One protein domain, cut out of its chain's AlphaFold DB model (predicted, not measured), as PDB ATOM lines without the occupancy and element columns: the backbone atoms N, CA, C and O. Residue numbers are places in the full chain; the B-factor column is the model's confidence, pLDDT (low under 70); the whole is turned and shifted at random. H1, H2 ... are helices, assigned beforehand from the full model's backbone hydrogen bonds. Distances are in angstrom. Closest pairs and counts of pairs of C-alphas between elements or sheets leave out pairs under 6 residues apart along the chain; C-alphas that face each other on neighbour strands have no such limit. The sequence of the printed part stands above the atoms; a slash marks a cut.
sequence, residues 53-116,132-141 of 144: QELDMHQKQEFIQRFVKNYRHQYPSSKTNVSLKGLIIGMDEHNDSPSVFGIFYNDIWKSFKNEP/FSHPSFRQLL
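AT A GLANCE: This is residues 53 to 116 and 132 to 141 of the 144 residues of an uncharacterized protein of Saccharomyces eubayanus (UniProt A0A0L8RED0). A long helix, H1, folds back into the short helix H2 as a helical hairpin, and H3 begins near the middle of H1 and runs off about perpendicular to it, with the very short H4 in the corner between H1 and H3. A long loop, residues 88 to 99, swings out from the end of H2 and returns to the start of H3; the longest axis runs from this loop to the end of H3 and the few residues after it. The printed part has 74 residues with four named helices, in the order H1, H2, H3, H4, and no named strand: the class is all helix. The whole is compact, with a radius of gyration of the C-alphas of 12.3 A, and flat, spanning 40 by 33 by 16 A.

IN THESE COORDINATES: H1 holds residues 57 to 74 and is 25.4 A from first to last C-alpha, beginning at C-alpha 57 at (272.523, 261.932, 294.763). H2 holds residues 80 to 87. H3 holds residues 100 to 113, 20.3 A long, and begins at C-alpha 100 at (281.029, 251.912, 300.339). H4 holds residues 135 to 138 and ends at C-alpha 138 at (284.153, 266.857, 309.879).

HOW THE PARTS SIT: H1 and H2 form a helical hairpin and touch, H1 with residues 68 to 72 alone; their closest C-alphas, of Arg 72 and Asn 81, are 6.1 A apart. They run opposite ways at a shallow tilt of 24 degrees. H1 and H3 are close but not clearly touching, about perpendicular at 77 degrees, with the C-alphas of Ile 64 and Phe 101 closest at 6.6 A. H4 touches H3 at residues 108 to 112 of H3 alone; the closest C-alphas are those of Ile 108 and Arg 138, 6.8 A. H1 and H4 only just touch, with 3 pairs of C-alphas within 8 A, at residues 67 to 70 of H1 alone; the closest are those of Asn 70 and Ser 136, 7.3 A. H2 is apart from H3 and from H4. In H1 and H2 every O i to N i+4 pair is within hydrogen-bond range, in H3 9 of 10 are, and H4 is too short for such a pair, but its 1 pair of O i and N i+3 is within range.

THE WHOLE: The two C-alphas farthest apart are those of Glu 93 and Pro 116, 39.9 A. Residues 117 to 131 are not printed, and C-alphas 116 and 132 are 16.7 A apart across this cut, which falls in the link from H3 to H4. The link from H1 to H2 is tight, and that from H2 to H3, 12 residues, is long. The mean pLDDT of the printed part is 93.6, and residues 115 to 116 are under 70.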
ATOM      1  N   GLN A  53     271.500 258.464 304.402       95.00
ATOM      2  CA  GLN A  53     270.215 258.161 303.758       95.00
ATOM      3  C   GLN A  53     269.399 259.421 303.431       95.00
ATOM      4  O   GLN A  53     268.543 259.375 302.558       95.00
ATOM      5  N   GLU A  54     269.679 260.534 304.113       96.06
ATOM      6  CA  GLU A  54     269.024 261.836 303.922       96.06
ATOM      7  C   GLU A  54     269.726 262.682 302.843       96.06
ATOM      8  O   GLU A  54     269.301 263.802 302.577       96.06
ATOM      9  N   LEU A  55     270.830 262.187 302.265       96.62
ATOM     10  CA  LEU A  55     271.563 262.881 301.211       96.62
ATOM     11  C   LEU A  55     270.998 262.548 299.831       96.62
ATOM     12  O   LEU A  55     270.864 261.370 299.460       96.62
ATOM     13  N   ASP A  56     270.799 263.594 299.039       96.25
ATOM     14  CA  ASP A  56     270.468 263.479 297.623       96.25
ATOM     15  C   ASP A  56     271.682 262.984 296.822       96.25
ATOM     16  O   ASP A  56     272.824 263.045 297.287       96.25
ATOM     17  N   MET A  57     271.454 262.508 295.592       96.25
ATOM     18  CA  MET A  57     272.523 261.932 294.763       96.25
ATOM     19  C   MET A  57     273.692 262.906 294.561       96.25
ATOM     20  O   MET A  57     274.842 262.546 294.797       96.25
ATOM     21  N   HIS A  58     273.392 264.169 294.247       96.00
ATOM     22  CA  HIS A  58     274.404 265.215 294.091       96.00
ATOM     23  C   HIS A  58     275.229 265.425 295.373       96.00
ATOM     24  O   HIS A  58     276.451 265.533 295.322       96.00
ATOM     25  N   GLN A  59     274.584 265.428 296.546       97.12
ATOM     26  CA  GLN A  59     275.274 265.597 297.830       97.12
ATOM     27  C   GLN A  59     276.182 264.405 298.152       97.12
ATOM     28  O   GLN A  59     277.274 264.578 298.696       97.12
ATOM     29  N   LYS A  60     275.749 263.189 297.795       97.69
ATOM     30  CA  LYS A  60     276.568 261.979 297.924       97.69
ATOM     31  C   LYS A  60     277.797 262.059 297.025       97.69
ATOM     32  O   LYS A  60     278.905 261.860 297.517       97.69
ATOM     33  N   GLN A  61     277.627 262.403 295.751       97.19
ATOM     34  CA  GLN A  61     278.731 262.556 294.801       97.19
ATOM     35  C   GLN A  61     279.717 263.646 295.240       97.19
ATOM     36  O   GLN A  61     280.927 263.406 295.276       97.19
ATOM     37  N   GLU A  62     279.218 264.804 295.681       96.88
ATOM     38  CA  GLU A  62     280.047 265.891 296.208       96.88
ATOM     39  C   GLU A  62     280.872 265.428 297.419       96.88
ATOM     40  O   GLU A  62     282.094 265.622 297.465       96.88
ATOM     41  N   PHE A  63     280.227 264.760 298.383       97.81
ATOM     42  CA  PHE A  63     280.918 264.172 299.527       97.81
ATOM     43  C   PHE A  63     282.019 263.212 299.074       97.81
ATOM     44  O   PHE A  63     283.139 263.302 299.572       97.81
ATOM     45  N   ILE A  64     281.727 262.316 298.129       98.00
ATOM     46  CA  ILE A  64     282.674 261.314 297.632       98.00
ATOM     47  C   ILE A  64     283.906 261.988 297.024       98.00
ATOM     48  O   ILE A  64     285.034 261.681 297.425       98.00
ATOM     49  N   GLN A  65     283.718 262.951 296.117       97.56
ATOM     50  CA  GLN A  65     284.833 263.656 295.483       97.56
ATOM     51  C   GLN A  65     285.701 264.383 296.520       97.56
ATOM     52  O   GLN A  65     286.935 264.257 296.528       97.56
ATOM     53  N   ARG A  66     285.063 265.100 297.455       97.88
ATOM     54  CA  ARG A  66     285.760 265.825 298.526       97.88
ATOM     55  C   ARG A  66     286.457 264.871 299.493       97.88
ATOM     56  O   ARG A  66     287.577 265.156 299.919       97.88
ATOM     57  N   PHE A  67     285.851 263.726 299.797       97.94
ATOM     58  CA  PHE A  67     286.431 262.691 300.644       97.94
ATOM     59  C   PHE A  67     287.688 262.102 300.019       97.94
ATOM     60  O   PHE A  67     288.715 262.060 300.691       97.94
ATOM     61  N   VAL A  68     287.661 261.700 298.744       97.50
ATOM     62  CA  VAL A  68     288.847 261.137 298.074       97.50
ATOM     63  C   VAL A  68     289.983 262.162 298.024       97.50
ATOM     64  O   VAL A  68     291.131 261.828 298.330       97.50
ATOM     65  N   LYS A  69     289.668 263.429 297.722       97.69
ATOM     66  CA  LYS A  69     290.650 264.522 297.725       97.69
ATOM     67  C   LYS A  69     291.250 264.752 299.116       97.69
ATOM     68  O   LYS A  69     292.473 264.791 299.250       97.69
ATOM     69  N   ASN A  70     290.410 264.866 300.146       97.69
ATOM     70  CA  ASN A  70     290.859 265.060 301.525       97.69
ATOM     71  C   ASN A  70     291.659 263.852 302.032       97.69
ATOM     72  O   ASN A  70     292.716 264.026 302.627       97.69
ATOM     73  N   TYR A  71     291.206 262.630 301.748       96.94
ATOM     74  CA  TYR A  71     291.882 261.407 302.168       96.94
ATOM     75  C   TYR A  71     293.289 261.307 301.571       96.94
ATOM     76  O   TYR A  71     294.242 261.022 302.294       96.94
ATOM     77  N   ARG A  72     293.448 261.633 300.281       96.75
ATOM     78  CA  ARG A  72     294.764 261.700 299.632       96.75
ATOM     79  C   ARG A  72     295.666 262.764 300.251       96.75
ATOM     80  O   ARG A  72     296.865 262.541 300.353       96.75
ATOM     81  N   HIS A  73     295.109 263.906 300.645       96.75
ATOM     82  CA  HIS A  73     295.879 264.965 301.294       96.75
ATOM     83  C   HIS A  73     296.365 264.550 302.691       96.75
ATOM     84  O   HIS A  73     297.529 264.754 303.013       96.75
ATOM     85  N   GLN A  74     295.501 263.916 303.490       95.12
ATOM     86  CA  GLN A  74     295.843 263.446 304.837       95.12
ATOM     87  C   GLN A  74     296.767 262.216 304.824       95.12
ATOM     88  O   GLN A  74     297.601 262.054 305.711       95.12
ATOM     89  N   TYR A  75     296.635 261.348 303.816       95.38
ATOM     90  CA  TYR A  75     297.353 260.075 303.728       95.38
ATOM     91  C   TYR A  75     297.938 259.843 302.323       95.38
ATOM     92  O   TYR A  75     297.522 258.906 301.633       95.38
ATOM     93  N   PRO A  76     298.914 260.651 301.869       95.25
ATOM     94  CA  PRO A  76     299.385 260.640 300.478       95.25
ATOM     95  C   PRO A  76     299.969 259.294 300.032       95.25
ATOM     96  O   PRO A  76     299.721 258.858 298.908       95.25
ATOM     97  N   SER A  77     300.663 258.589 300.926       96.00
ATOM     98  CA  SER A  77     301.304 257.298 300.632       96.00
ATOM     99  C   SER A  77     300.387 256.083 300.839       96.00
ATOM    100  O   SER A  77     300.830 254.942 300.707       96.00
ATOM    101  N   SER A  78     299.112 256.286 301.187       95.94
ATOM    102  CA  SER A  78     298.186 255.180 301.445       95.94
ATOM    103  C   SER A  78     297.800 254.455 300.156       95.94
ATOM    104  O   SER A  78     297.275 255.061 299.220       95.94
ATOM    105  N   LYS A  79     297.961 253.125 300.134       95.44
ATOM    106  CA  LYS A  79     297.493 252.267 299.029       95.44
ATOM    107  C   LYS A  79     295.982 252.376 298.807       95.44
ATOM    108  O   LYS A  79     295.515 252.212 297.683       95.44
ATOM    109  N   THR A  80     295.224 252.735 299.847       95.19
ATOM    110  CA  THR A  80     293.779 252.981 299.761       95.19
ATOM    111  C   THR A  80     293.435 254.087 298.761       95.19
ATOM    112  O   THR A  80     292.359 254.034 298.177       95.19
ATOM    113  N   ASN A  81     294.339 255.037 298.482       96.12
ATOM    114  CA  ASN A  81     294.114 256.073 297.466       96.12
ATOM    115  C   ASN A  81     293.845 255.488 296.075       96.12
ATOM    116  O   ASN A  81     293.015 256.023 295.345       96.12
ATOM    117  N   VAL A  82     294.516 254.389 295.708       96.25
ATOM    118  CA  VAL A  82     294.311 253.728 294.411       96.25
ATOM    119  C   VAL A  82     292.911 253.126 294.345       96.25
ATOM    120  O   VAL A  82     292.191 253.358 293.378       96.25
ATOM    121  N   SER A  83     292.489 252.425 295.401       96.00
ATOM    122  CA  SER A  83     291.149 251.840 295.492       96.00
ATOM    123  C   SER A  83     290.056 252.910 295.492       96.00
ATOM    124  O   SER A  83     289.098 252.800 294.737       96.00
ATOM    125  N   LEU A  84     290.215 253.974 296.287       96.31
ATOM    126  CA  LEU A  84     289.263 255.087 296.333       96.31
ATOM    127  C   LEU A  84     289.154 255.792 294.981       96.31
ATOM    128  O   LEU A  84     288.050 256.113 294.562       96.31
ATOM    129  N   LYS A  85     290.278 255.990 294.282       95.81
ATOM    130  CA  LYS A  85     290.273 256.555 292.932       95.81
ATOM    131  C   LYS A  85     289.559 255.636 291.941       95.81
ATOM    132  O   LYS A  85     288.815 256.136 291.115       95.81
ATOM    133  N   GLY A  86     289.771 254.323 292.024       95.94
ATOM    134  CA  GLY A  86     289.090 253.356 291.160       95.94
ATOM    135  C   GLY A  86     287.574 253.355 291.346       95.94
ATOM    136  O   GLY A  86     286.841 253.272 290.371       95.94
ATOM    137  N   LEU A  87     287.106 253.514 292.587       95.31
ATOM    138  CA  LEU A  87     285.680 253.516 292.918       95.31
ATOM    139  C   LEU A  87     284.914 254.737 292.398       95.31
ATOM    140  O   LEU A  87     283.700 254.661 292.282       95.31
ATOM    141  N   ILE A  88     285.591 255.853 292.124       96.06
ATOM    142  CA  ILE A  88     284.935 257.082 291.646       96.06
ATOM    143  C   ILE A  88     284.936 257.214 290.117       96.06
ATOM    144  O   ILE A  88     284.403 258.189 289.591       96.06
ATOM    145  N   ILE A  89     285.553 256.276 289.394       94.69
ATOM    146  CA  ILE A  89     285.588 256.300 287.925       94.69
ATOM    147  C   ILE A  89     284.168 256.077 287.393       94.69
ATOM    148  O   ILE A  89     283.501 255.135 287.809       94.69
ATOM    149  N   GLY A  90     283.719 256.943 286.480       90.44
ATOM    150  CA  GLY A  90     282.387 256.858 285.869       90.44
ATOM    151  C   GLY A  90     281.230 257.231 286.803       90.44
ATOM    152  O   GLY A  90     280.075 257.110 286.413       90.44
ATOM    153  N   MET A  91     281.513 257.703 288.025       94.69
ATOM    154  CA  MET A  91     280.479 258.065 289.003       94.69
ATOM    155  C   MET A  91     279.547 259.164 288.469       94.69
ATOM    156  O   MET A  91     278.326 259.014 288.520       94.69
ATOM    157  N   ASP A  92     280.125 260.238 287.926       90.88
ATOM    158  CA  ASP A  92     279.367 261.373 287.385       90.88
ATOM    159  C   ASP A  92     278.644 260.986 286.081       90.88
ATOM    160  O   ASP A  92     277.502 261.378 285.853       90.88
ATOM    161  N   GLU A  93     279.285 260.158 285.253       93.62
ATOM    162  CA  GLU A  93     278.768 259.698 283.955       93.62
ATOM    163  C   GLU A  93     277.539 258.791 284.105       93.62
ATOM    164  O   GLU A  93     276.608 258.857 283.303       93.62
ATOM    165  N   HIS A  94     277.518 257.953 285.143       93.06
ATOM    166  CA  HIS A  94     276.442 256.993 285.395       93.06
ATOM    167  C   HIS A  94     275.420 257.463 286.436       93.06
ATOM    168  O   HIS A  94     274.506 256.708 286.763       93.06
ATOM    169  N   ASN A  95     275.547 258.698 286.942       92.12
ATOM    170  CA  ASN A  95     274.730 259.226 288.040       92.12
ATOM    171  C   ASN A  95     274.689 258.266 289.251       92.12
ATOM    172  O   ASN A  95     273.631 257.998 289.827       92.12
ATOM    173  N   ASP A  96     275.853 257.709 289.590       92.62
ATOM    174  CA  ASP A  96     276.017 256.692 290.629       92.62
ATOM    175  C   ASP A  96     276.615 257.292 291.915       92.62
ATOM    176  O   ASP A  96     277.195 258.381 291.924       92.62
ATOM    177  N   SER A  97     276.482 256.566 293.022       93.75
ATOM    178  CA  SER A  97     277.116 256.846 294.307       93.75
ATOM    179  C   SER A  97     277.507 255.518 294.974       93.75
ATOM    180  O   SER A  97     276.682 254.929 295.686       93.75
ATOM    181  N   PRO A  98     278.771 255.069 294.850       93.69
ATOM    182  CA  PRO A  98     279.203 253.795 295.412       93.69
ATOM    183  C   PRO A  98     278.927 253.683 296.922       93.69
ATOM    184  O   PRO A  98     279.467 254.429 297.742       93.69
ATOM    185  N   SER A  99     278.116 252.697 297.313       92.44
ATOM    186  CA  SER A  99     277.599 252.539 298.686       92.44
ATOM    187  C   SER A  99     278.671 252.421 299.770       92.44
ATOM    188  O   SER A  99     278.417 252.755 300.929       92.44
ATOM    189  N   VAL A 100     279.885 251.983 299.415       95.38
ATOM    190  CA  VAL A 100     281.029 251.912 300.339       95.38
ATOM    191  C   VAL A 100     281.339 253.270 300.978       95.38
ATOM    192  O   VAL A 100     281.706 253.327 302.151       95.38
ATOM    193  N   PHE A 101     281.113 254.377 300.265       97.12
ATOM    194  CA  PHE A 101     281.313 255.717 300.815       97.12
ATOM    195  C   PHE A 101     280.284 256.087 301.883       97.12
ATOM    196  O   PHE A 101     280.606 256.862 302.782       97.12
ATOM    197  N   GLY A 102     279.102 255.467 301.873       96.75
ATOM    198  CA  GLY A 102     278.127 255.613 302.953       96.75
ATOM    199  C   GLY A 102     278.617 255.042 304.282       96.75
ATOM    200  O   GLY A 102     278.278 255.570 305.341       96.75
ATOM    201  N   ILE A 103     279.475 254.015 304.248       95.44
ATOM    202  CA  ILE A 103     280.132 253.480 305.451       95.44
ATOM    203  C   ILE A 103     281.079 254.541 306.021       95.44
ATOM    204  O   ILE A 103     280.970 254.892 307.193       95.44
ATOM    205  N   PHE A 104     281.932 255.132 305.176       96.06
ATOM    206  CA  PHE A 104     282.859 256.184 305.605       96.06
ATOM    207  C   PHE A 104     282.129 257.427 306.115       96.06
ATOM    208  O   PHE A 104     282.510 257.976 307.147       96.06
ATOM    209  N   TYR A 105     281.057 257.843 305.437       96.94
ATOM    210  CA  TYR A 105     280.219 258.951 305.886       96.94
ATOM    211  C   TYR A 105     279.663 258.691 307.288       96.94
ATOM    212  O   TYR A 105     279.788 259.530 308.177       96.94
ATOM    213  N   ASN A 106     279.081 257.509 307.506       95.00
ATOM    214  CA  ASN A 106     278.499 257.145 308.793       95.00
ATOM    215  C   ASN A 106     279.552 257.048 309.902       95.00
ATOM    216  O   ASN A 106     279.265 257.435 311.033       95.00
ATOM    217  N   ASP A 107     280.757 256.567 309.596       93.44
ATOM    218  CA  ASP A 107     281.857 256.519 310.562       93.44
ATOM    219  C   ASP A 107     282.282 257.927 310.994       93.44
ATOM    220  O   ASP A 107     282.417 258.181 312.191       93.44
ATOM    221  N   ILE A 108     282.421 258.862 310.045       94.19
ATOM    222  CA  ILE A 108     282.686 260.282 310.334       94.19
ATOM    223  C   ILE A 108     281.545 260.858 311.181       94.19
ATOM    224  O   ILE A 108     281.776 261.423 312.250       94.19
ATOM    225  N   TRP A 109     280.301 260.678 310.735       93.50
ATOM    226  CA  TRP A 109     279.105 261.206 311.390       93.50
ATOM    227  C   TRP A 109     278.998 260.731 312.847       93.50
ATOM    228  O   TRP A 109     278.814 261.542 313.753       93.50
ATOM    229  N   LYS A 110     279.197 259.430 313.100       90.50
ATOM    230  CA  LYS A 110     279.189 258.843 314.453       90.50
ATOM    231  C   LYS A 110     280.351 259.342 315.301       90.50
ATOM    232  O   LYS A 110     280.155 259.619 316.484       90.50
ATOM    233  N   SER A 111     281.544 259.462 314.714       88.06
ATOM    234  CA  SER A 111     282.718 259.975 315.418       88.06
ATOM    235  C   SER A 111     282.459 261.355 316.007       88.06
ATOM    236  O   SER A 111     282.794 261.551 317.168       88.06
ATOM    237  N   PHE A 112     281.806 262.256 315.264       84.94
ATOM    238  CA  PHE A 112     281.534 263.623 315.721       84.94
ATOM    239  C   PHE A 112     280.209 263.794 316.476       84.94
ATOM    240  O   PHE A 112     280.114 264.716 317.279       84.94
ATOM    241  N   LYS A 113     279.204 262.922 316.287       84.62
ATOM    242  CA  LYS A 113     278.003 262.909 317.152       84.62
ATOM    243  C   LYS A 113     278.363 262.541 318.593       84.62
ATOM    244  O   LYS A 113     277.806 263.100 319.528       84.62
ATOM    245  N   ASN A 114     279.309 261.618 318.754       74.56
ATOM    246  CA  ASN A 114     279.731 261.086 320.049       74.56
ATOM    247  C   ASN A 114     280.945 261.823 320.642       74.56
ATOM    248  O   ASN A 114     281.584 261.291 321.550       74.56
ATOM    249  N   GLU A 115     281.299 262.997 320.118       67.06
ATOM    250  CA  GLU A 115     282.160 263.968 320.802       67.06
ATOM    251  C   GLU A 115     281.244 265.038 321.418       67.06
ATOM    252  O   GLU A 115     281.142 266.140 320.873       67.06
ATOM    253  N   PRO A 116     280.511 264.736 322.513       55.75
ATOM    254  CA  PRO A 116     280.008 265.810 323.346       55.75
ATOM    255  C   PRO A 116     281.237 266.565 323.839       55.75
ATOM    256  O   PRO A 116     282.250 265.946 324.170       55.75
ATOM    257  N   PHE A 132     289.442 258.824 310.665       90.81
ATOM    258  CA  PHE A 132     288.717 260.040 310.322       90.81
ATOM    259  C   PHE A 132     288.628 261.062 311.468       90.81
ATOM    260  O   PHE A 132     287.799 261.963 311.420       90.81
ATOM    261  N   SER A 133     289.469 260.939 312.499       86.88
ATOM    262  CA  SER A 133     289.470 261.866 313.644       86.88
ATOM    263  C   SER A 133     289.992 263.261 313.282       86.88
ATOM    264  O   SER A 133     289.737 264.217 314.008       86.88
ATOM    265  N   HIS A 134     290.722 263.397 312.169       90.75
ATOM    266  CA  HIS A 134     291.230 264.693 311.728       90.75
ATOM    267  C   HIS A 134     290.058 265.653 311.417       90.75
ATOM    268  O   HIS A 134     289.129 265.262 310.702       90.75
ATOM    269  N   PRO A 135     290.084 266.916 311.891       91.00
ATOM    270  CA  PRO A 135     288.957 267.849 311.771       91.00
ATOM    271  C   PRO A 135     288.544 268.137 310.323       91.00
ATOM    272  O   PRO A 135     287.385 268.466 310.073       91.00
ATOM    273  N   SER A 136     289.444 267.954 309.352       94.62
ATOM    274  CA  SER A 136     289.095 268.099 307.933       94.62
ATOM    275  C   SER A 136     288.020 267.111 307.469       94.62
ATOM    276  O   SER A 136     287.261 267.436 306.562       94.62
ATOM    277  N   PHE A 137     287.888 265.934 308.098       95.06
ATOM    278  CA  PHE A 137     286.807 264.995 307.776       95.06
ATOM    279  C   PHE A 137     285.444 265.484 308.275       95.06
ATOM    280  O   PHE A 137     284.440 265.241 307.612       95.06
ATOM    281  N   ARG A 138     285.395 266.236 309.383       93.38
ATOM    282  CA  ARG A 138     284.153 266.857 309.879       93.38
ATOM    283  C   ARG A 138     283.579 267.845 308.869       93.38
ATOM    284  O   ARG A 138     282.372 267.885 308.673       93.38
ATOM    285  N   GLN A 139     284.450 268.607 308.207       94.50
ATOM    286  CA  GLN A 139     284.072 269.607 307.202       94.50
ATOM    287  C   GLN A 139     283.438 268.992 305.942       94.50
ATOM    288  O   GLN A 139     282.903 269.723 305.109       94.50
ATOM    289  N   LEU A 140     283.520 267.667 305.779       96.06
ATOM    290  CA  LEU A 140     282.889 266.937 304.680       96.06
ATOM    291  C   LEU A 140     281.424 266.583 304.964       96.06
ATOM    292  O   LEU A 140     280.711 266.212 304.037       96.06
ATOM    293  N   LEU A 141     280.979 266.654 306.223       95.69
ATOM    294  CA  LEU A 141     279.590 266.375 306.570       95.69
ATOM    295  C   LEU A 141     278.673 267.468 306.016       95.69
ATOM    296  O   LEU A 141     278.998 268.655 306.058       95.69
TER     297      LEU A 141